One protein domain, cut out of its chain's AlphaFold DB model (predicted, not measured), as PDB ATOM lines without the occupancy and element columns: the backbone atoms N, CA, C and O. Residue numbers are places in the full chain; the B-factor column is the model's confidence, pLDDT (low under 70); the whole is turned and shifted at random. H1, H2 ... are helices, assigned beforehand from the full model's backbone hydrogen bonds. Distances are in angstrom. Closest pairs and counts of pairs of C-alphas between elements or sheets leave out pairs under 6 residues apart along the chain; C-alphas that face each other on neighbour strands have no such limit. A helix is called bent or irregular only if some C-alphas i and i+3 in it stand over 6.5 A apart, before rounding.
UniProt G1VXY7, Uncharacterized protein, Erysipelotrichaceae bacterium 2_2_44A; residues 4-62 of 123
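AT A GLANCE: This is residues 4 to 62 of the 123 residues of an uncharacterized protein of Erysipelotrichaceae bacterium 2_2_44A (UniProt G1VXY7). A helical hairpin with unequal arms: the short helix H1 folds back through a tight link and packs on the first half of the long helix H2, whose far half, residues 43 to 60, sticks out. The printed part has 59 residues with two named helices, H1 then H2, and no named strand; its class is all helix. It is extended, a rod spanning 60 by 18 by 9 A, with a radius of gyration of the C-alphas of 17.5 A.

HOW THE PARTS SIT: H1, residues 4 to 18, and H2, residues 24 to 60, form a helical hairpin. They touch, the closest C-alphas being those of Leu 10 and Ile 34, 6.2 A apart. H2 touches H1 with residues 27 to 41 alone. They run opposite ways at a shallow tilt of 21 degrees. Every O i to N i+4 pair is within hydrogen-bond range in H1, and 31 of 33 in H2.

IN THESE COORDINATES: H1 begins at C-alpha 4 (121.568, -57.249, 6.864) and is 21.2 A long. H2 is 52.1 A long and ends at C-alpha 60 (132.193, -53.150, -20.986). H2 is irregular, with C-alphas 26 and 29 7.1 A apart, and has a kink of 30 degrees near residue 31.

THE WHOLE: The C-alphas farthest apart, those of Asn 21 and Gly 62, are 59.9 A apart. The printed part has no cut, and no printed residue is under 70 in pLDDT.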
ATOM      1  N   GLU A   4     122.815 -56.617   6.408       80.75
ATOM      2  CA  GLU A   4     121.568 -57.249   6.864       80.75
ATOM      3  C   GLU A   4     121.497 -57.478   8.383       80.75
ATOM      4  O   GLU A   4     120.481 -57.115   8.972       80.75
ATOM      5  N   PRO A   5     122.542 -57.993   9.073       87.25
ATOM      6  CA  PRO A   5     122.462 -58.200  10.519       87.25
ATOM      7  C   PRO A   5     122.292 -56.890  11.292       87.25
ATOM      8  O   PRO A   5     121.562 -56.851  12.278       87.25
ATOM      9  N   LEU A   6     122.940 -55.814  10.831       86.75
ATOM     10  CA  LEU A   6     122.862 -54.503  11.472       86.75
ATOM     11  C   LEU A   6     121.514 -53.826  11.195       86.75
ATOM     12  O   LEU A   6     120.910 -53.284  12.112       86.75
ATOM     13  N   SER A   7     121.002 -53.935   9.967       88.94
ATOM     14  CA  SER A   7     119.676 -53.414   9.603       88.94
ATOM     15  C   SER A   7     118.569 -54.102  10.409       88.94
ATOM     16  O   SER A   7     117.697 -53.439  10.963       88.94
ATOM     17  N   ASN A   8     118.651 -55.429  10.566       92.06
ATOM     18  CA  ASN A   8     117.721 -56.191  11.402       92.06
ATOM     19  C   ASN A   8     117.830 -55.811  12.884       92.06
ATOM     20  O   ASN A   8     116.811 -55.687  13.561       92.06
ATOM     21  N   ALA A   9     119.047 -55.597  13.394       91.94
ATOM     22  CA  ALA A   9     119.254 -55.159  14.772       91.94
ATOM     23  C   ALA A   9     118.651 -53.770  15.032       91.94
ATOM     24  O   ALA A   9     117.989 -53.582  16.050       91.94
ATOM     25  N   LEU A  10     118.814 -52.822  14.103       92.75
ATOM     26  CA  LEU A  10     118.213 -51.487  14.198       92.75
ATOM     27  C   LEU A  10     116.685 -51.543  14.125       92.75
ATOM     28  O   LEU A  10     116.013 -50.893  14.925       92.75
ATOM     29  N   PHE A  11     116.130 -52.377  13.241       92.06
ATOM     30  CA  PHE A  11     114.687 -52.614  13.174       92.06
ATOM     31  C   PHE A  11     114.133 -53.148  14.504       92.06
ATOM     32  O   PHE A  11     113.135 -52.637  15.020       92.06
ATOM     33  N   LEU A  12     114.800 -54.145  15.094       93.50
ATOM     34  CA  LEU A  12     114.423 -54.693  16.397       93.50
ATOM     35  C   LEU A  12     114.570 -53.655  17.513       93.50
ATOM     36  O   LEU A  12     113.660 -53.520  18.325       93.50
ATOM     37  N   ALA A  13     115.658 -52.881  17.527       90.88
ATOM     38  CA  ALA A  13     115.880 -51.823  18.511       90.88
ATOM     39  C   ALA A  13     114.775 -50.761  18.455       90.88
ATOM     40  O   ALA A  13     114.207 -50.407  19.488       90.88
ATOM     41  N   LYS A  14     114.403 -50.315  17.251       91.44
ATOM     42  CA  LYS A  14     113.312 -49.358  17.020       91.44
ATOM     43  C   LYS A  14     111.973 -49.908  17.510       91.44
ATOM     44  O   LYS A  14     111.241 -49.213  18.214       91.44
ATOM     45  N   ARG A  15     111.687 -51.181  17.213       92.25
ATOM     46  CA  ARG A  15     110.489 -51.879  17.696       92.25
ATOM     47  C   ARG A  15     110.463 -51.975  19.223       92.25
ATOM     48  O   ARG A  15     109.442 -51.652  19.820       92.25
ATOM     49  N   CYS A  16     111.561 -52.375  19.857       91.12
ATOM     50  CA  CYS A  16     111.647 -52.447  21.315       91.12
ATOM     51  C   CYS A  16     111.457 -51.071  21.959       91.12
ATOM     52  O   CYS A  16     110.685 -50.966  22.904       91.12
ATOM     53  N   CYS A  17     112.070 -50.013  21.415       88.62
ATOM     54  CA  CYS A  17     111.893 -48.649  21.926       88.62
ATOM     55  C   CYS A  17     110.428 -48.205  21.885       88.62
ATOM     56  O   CYS A  17     109.942 -47.650  22.863       88.62
ATOM     57  N   SER A  18     109.701 -48.531  20.809       86.12
ATOM     58  CA  SER A  18     108.276 -48.188  20.685       86.12
ATOM     59  C   SER A  18     107.360 -48.897  21.692       86.12
ATOM     60  O   SER A  18     106.220 -48.490  21.877       86.12
ATOM     61  N   GLN A  19     107.846 -49.963  22.334       89.38
ATOM     62  CA  GLN A  19     107.110 -50.739  23.337       89.38
ATOM     63  C   GLN A  19     107.451 -50.331  24.776       89.38
ATOM     64  O   GLN A  19     106.836 -50.840  25.713       89.38
ATOM     65  N   LEU A  20     108.440 -49.455  24.973       88.75
ATOM     66  CA  LEU A  20     108.812 -48.981  26.300       88.75
ATOM     67  C   LEU A  20     107.856 -47.883  26.769       88.75
ATOM     68  O   LEU A  20     107.473 -47.005  26.003       88.75
ATOM     69  N   ASN A  21     107.533 -47.890  28.061       87.44
ATOM     70  CA  ASN A  21     106.642 -46.910  28.679       87.44
ATOM     71  C   ASN A  21     107.409 -45.646  29.128       87.44
ATOM     72  O   ASN A  21     107.312 -45.229  30.281       87.44
ATOM     73  N   TYR A  22     108.233 -45.094  28.234       88.56
ATOM     74  CA  TYR A  22     108.996 -43.856  28.440       88.56
ATOM     75  C   TYR A  22     108.401 -42.721  27.609       88.56
ATOM     76  O   TYR A  22     107.773 -42.965  26.578       88.56
ATOM     77  N   SER A  23     108.611 -41.475  28.042       85.88
ATOM     78  CA  SER A  23     108.206 -40.330  27.227       85.88
ATOM     79  C   SER A  23     109.052 -40.235  25.956       85.88
ATOM     80  O   SER A  23     110.186 -40.718  25.888       85.88
ATOM     81  N   GLU A  24     108.502 -39.579  24.940       81.06
ATOM     82  CA  GLU A  24     109.181 -39.379  23.660       81.06
ATOM     83  C   GLU A  24     110.521 -38.641  23.831       81.06
ATOM     84  O   GLU A  24     111.523 -39.041  23.241       81.06
ATOM     85  N   ASP A  25     110.584 -37.669  24.746       88.19
ATOM     86  CA  ASP A  25     111.813 -36.943  25.090       88.19
ATOM     87  C   ASP A  25     112.904 -37.854  25.671       88.19
ATOM     88  O   ASP A  25     114.089 -37.669  25.391       88.19
ATOM     89  N   GLN A  26     112.524 -38.870  26.453       90.81
ATOM     90  CA  GLN A  26     113.472 -39.826  27.032       90.81
ATOM     91  C   GLN A  26     114.022 -40.804  25.986       90.81
ATOM     92  O   GLN A  26     115.163 -41.253  26.103       90.81
ATOM     93  N   LEU A  27     113.232 -41.126  24.959       91.62
ATOM     94  CA  LEU A  27     113.638 -42.020  23.870       91.62
ATOM     95  C   LEU A  27     114.278 -41.281  22.686       91.62
ATOM     96  O   LEU A  27     114.951 -41.912  21.869       91.62
ATOM     97  N   SER A  28     114.118 -39.959  22.600       91.62
ATOM     98  CA  SER A  28     114.636 -39.108  21.523       91.62
ATOM     99  C   SER A  28     116.127 -39.335  21.202       91.62
ATOM    100  O   SER A  28     116.457 -39.516  20.022       91.62
ATOM    101  N   PRO A  29     117.044 -39.454  22.188       93.75
ATOM    102  CA  PRO A  29     118.449 -39.756  21.902       93.75
ATOM    103  C   PRO A  29     118.650 -41.115  21.218       93.75
ATOM    104  O   PRO A  29     119.491 -41.249  20.330       93.75
ATOM    105  N   ILE A  30     117.854 -42.122  21.595       92.25
ATOM    106  CA  ILE A  30     117.937 -43.473  21.029       92.25
ATOM    107  C   ILE A  30     117.400 -43.477  19.598       92.25
ATOM    108  O   ILE A  30     118.040 -44.032  18.706       92.25
ATOM    109  N   TYR A  31     116.264 -42.821  19.346       91.31
ATOM    110  CA  TYR A  31     115.731 -42.687  17.988       91.31
ATOM    111  C   TYR A  31     116.681 -41.918  17.068       91.31
ATOM    112  O   TYR A  31     116.862 -42.313  15.916       91.31
ATOM    113  N   THR A  32     117.335 -40.877  17.587       95.25
ATOM    114  CA  THR A  32     118.368 -40.133  16.856       95.25
ATOM    115  C   THR A  32     119.535 -41.047  16.487       95.25
ATOM    116  O   THR A  32     119.922 -41.100  15.323       95.25
ATOM    117  N   LEU A  33     120.042 -41.839  17.436       94.56
ATOM    118  CA  LEU A  33     121.117 -42.797  17.175       94.56
ATOM    119  C   LEU A  33     120.718 -43.857  16.137       94.56
ATOM    120  O   LEU A  33     121.512 -44.168  15.250       94.56
ATOM    121  N   ILE A  34     119.501 -44.406  16.228       93.88
ATOM    122  CA  ILE A  34     118.995 -45.391  15.259       93.88
ATOM    123  C   ILE A  34     118.969 -44.781  13.858       93.88
ATOM    124  O   ILE A  34     119.457 -45.409  12.922       93.88
ATOM    125  N   LYS A  35     118.461 -43.552  13.727       94.00
ATOM    126  CA  LYS A  35     118.385 -42.845  12.448       94.00
ATOM    127  C   LYS A  35     119.767 -42.584  11.848       94.00
ATOM    128  O   LYS A  35     119.987 -42.896  10.686       94.00
ATOM    129  N   GLU A  36     120.716 -42.091  12.642       96.00
ATOM    130  CA  GLU A  36     122.099 -41.889  12.184       96.00
ATOM    131  C   GLU A  36     122.734 -43.206  11.703       96.00
ATOM    132  O   GLU A  36     123.420 -43.249  10.680       96.00
ATOM    133  N   CYS A  37     122.463 -44.320  12.394       93.75
ATOM    134  CA  CYS A  37     122.920 -45.637  11.955       93.75
ATOM    135  C   CYS A  37     122.261 -46.080  10.635       93.75
ATOM    136  O   CYS A  37     122.955 -46.607   9.763       93.75
ATOM    137  N   GLU A  38     120.948 -45.870  10.477       93.75
ATOM    138  CA  GLU A  38     120.207 -46.136   9.233       93.75
ATOM    139  C   GLU A  38     120.803 -45.322   8.063       93.75
ATOM    140  O   GLU A  38     121.097 -45.885   7.004       93.75
ATOM    141  N   ASP A  39     121.097 -44.037   8.279       95.31
ATOM    142  CA  ASP A  39     121.681 -43.141   7.273       95.31
ATOM    143  C   ASP A  39     123.099 -43.569   6.855       95.31
ATOM    144  O   ASP A  39     123.451 -43.530   5.669       95.31
ATOM    145  N   ILE A  40     123.933 -44.010   7.804       94.25
ATOM    146  CA  ILE A  40     125.273 -44.549   7.513       94.25
ATOM    147  C   ILE A  40     125.172 -45.816   6.660       94.25
ATOM    148  O   ILE A  40     125.914 -45.971   5.685       94.25
ATOM    149  N   ILE A  41     124.253 -46.720   7.006       93.38
ATOM    150  CA  ILE A  41     124.025 -47.956   6.252       93.38
ATOM    151  C   ILE A  41     123.599 -47.640   4.820       93.38
ATOM    152  O   ILE A  41     124.146 -48.226   3.879       93.38
ATOM    153  N   GLN A  42     122.663 -46.706   4.653       93.00
ATOM    154  CA  GLN A  42     122.161 -46.304   3.345       93.00
ATOM    155  C   GLN A  42     123.283 -45.733   2.468       93.00
ATOM    156  O   GLN A  42     123.487 -46.198   1.345       93.00
ATOM    157  N   LYS A  43     124.091 -44.810   3.006       94.44
ATOM    158  CA  LYS A  43     125.250 -44.237   2.294       94.44
ATOM    159  C   LYS A  43     126.259 -45.302   1.863       94.44
ATOM    160  O   LYS A  43     126.779 -45.258   0.747       94.44
ATOM    161  N   GLU A  44     126.544 -46.275   2.727       93.06
ATOM    162  CA  GLU A  44     127.451 -47.377   2.396       93.06
ATOM    163  C   GLU A  44     126.867 -48.322   1.335       93.06
ATOM    164  O   GLU A  44     127.615 -48.841   0.502       93.06
ATOM    165  N   SER A  45     125.546 -48.520   1.319       91.50
ATOM    166  CA  SER A  45     124.858 -49.274   0.266       91.50
ATOM    167  C   SER A  45     124.998 -48.585  -1.094       91.50
ATOM    168  O   SER A  45     125.516 -49.179  -2.043       91.50
ATOM    169  N   GLU A  46     124.667 -47.295  -1.169       94.69
ATOM    170  CA  GLU A  46     124.779 -46.491  -2.394       94.69
ATOM    171  C   GLU A  46     126.217 -46.429  -2.921       94.69
ATOM    172  O   GLU A  46     126.470 -46.504  -4.127       94.69
ATOM    173  N   ARG A  47     127.197 -46.314  -2.019       94.81
ATOM    174  CA  ARG A  47     128.618 -46.334  -2.379       94.81
ATOM    175  C   ARG A  47     129.010 -47.654  -3.045       94.81
ATOM    176  O   ARG A  47     129.754 -47.639  -4.029       94.81
ATOM    177  N   ARG A  48     128.533 -48.790  -2.524       92.88
ATOM    178  CA  ARG A  48     128.799 -50.114  -3.111       92.88
ATOM    179  C   ARG A  48     128.147 -50.264  -4.473       92.88
ATOM    180  O   ARG A  48     128.801 -50.757  -5.386       92.88
ATOM    181  N   GLU A  49     126.908 -49.813  -4.619       94.75
ATOM    182  CA  GLU A  49     126.193 -49.858  -5.894       94.75
ATOM    183  C   GLU A  49     126.930 -49.057  -6.975       94.75
ATOM    184  O   GLU A  49     127.232 -49.582  -8.048       94.75
ATOM    185  N   LYS A  50     127.350 -47.824  -6.655       96.19
ATOM    186  CA  LYS A  50     128.174 -46.998  -7.555       96.19
ATOM    187  C   LYS A  50     129.491 -47.681  -7.923       96.19
ATOM    188  O   LYS A  50     129.910 -47.630  -9.078       96.19
ATOM    189  N   HIS A  51     130.144 -48.332  -6.962       94.38
ATOM    190  CA  HIS A  51     131.387 -49.056  -7.215       94.38
ATOM    191  C   HIS A  51     131.184 -50.249  -8.163       94.38
ATOM    192  O   HIS A  51     131.962 -50.421  -9.101       94.38
ATOM    193  N   LEU A  52     130.122 -51.034  -7.961       94.94
ATOM    194  CA  LEU A  52     129.769 -52.159  -8.831       94.94
ATOM    195  C   LEU A  52     129.440 -51.691 -10.250       94.94
ATOM    196  O   LEU A  52     129.986 -52.232 -11.209       94.94
ATOM    197  N   SER A  53     128.643 -50.629 -10.381       95.81
ATOM    198  CA  SER A  53     128.345 -50.010 -11.676       95.81
ATOM    199  C   SER A  53     129.620 -49.540 -12.394       95.81
ATOM    200  O   SER A  53     129.794 -49.780 -13.590       95.81
ATOM    201  N   GLY A  54     130.570 -48.952 -11.658       95.44
ATOM    202  CA  GLY A  54     131.879 -48.572 -12.195       95.44
ATOM    203  C   GLY A  54     132.700 -49.766 -12.697       95.44
ATOM    204  O   GLY A  54     133.285 -49.698 -13.778       95.44
ATOM    205  N   ILE A  55     132.706 -50.877 -11.954       95.06
ATOM    206  CA  ILE A  55     133.358 -52.132 -12.363       95.06
ATOM    207  C   ILE A  55     132.722 -52.691 -13.640       95.06
ATOM    208  O   ILE A  55     133.435 -53.110 -14.553       95.06
ATOM    209  N   GLU A  56     131.393 -52.708 -13.723       95.06
ATOM    210  CA  GLU A  56     130.680 -53.190 -14.908       95.06
ATOM    211  C   GLU A  56     130.962 -52.331 -16.135       95.06
ATOM    212  O   GLU A  56     131.199 -52.869 -17.217       95.06
ATOM    213  N   LYS A  57     130.994 -51.006 -15.964       96.38
ATOM    214  CA  LYS A  57     131.371 -50.082 -17.032       96.38
ATOM    215  C   LYS A  57     132.795 -50.348 -17.520       96.38
ATOM    216  O   LYS A  57     132.989 -50.552 -18.710       96.38
ATOM    217  N   ALA A  58     133.764 -50.460 -16.608       93.75
ATOM    218  CA  ALA A  58     135.148 -50.770 -16.965       93.75
ATOM    219  C   ALA A  58     135.266 -52.092 -17.751       93.75
ATOM    220  O   ALA A  58     135.989 -52.162 -18.741       93.75
ATOM    221  N   ARG A  59     134.507 -53.126 -17.361       90.50
ATOM    222  CA  ARG A  59     134.452 -54.397 -18.104       90.50
ATOM    223  C   ARG A  59     133.873 -54.228 -19.510       90.50
ATOM    224  O   ARG A  59     134.418 -54.814 -20.441       90.50
ATOM    225  N   LYS A  60     132.793 -53.451 -19.670       93.88
ATOM    226  CA  LYS A  60     132.193 -53.150 -20.986       93.88
ATOM    227  C   LYS A  60     133.157 -52.389 -21.892       93.88
ATOM    228  O   LYS A  60     133.220 -52.682 -23.079       93.88
ATOM    229  N   ASP A  61     133.951 -51.498 -21.311       95.88
ATOM    230  CA  ASP A  61     134.976 -50.721 -22.014       95.88
ATOM    231  C   ASP A  61     136.249 -51.548 -22.316       95.88
ATOM    232  O   ASP A  61     137.241 -51.020 -22.811       95.88
ATOM    233  N   GLY A  62     136.249 -52.854 -22.016       90.06
ATOM    234  CA  GLY A  62     137.371 -53.759 -22.285       90.06
ATOM    235  C   GLY A  62     138.559 -53.594 -21.333       90.06
ATOM    236  O   GLY A  62     139.632 -54.141 -21.586       90.06
TER     237      GLY A  62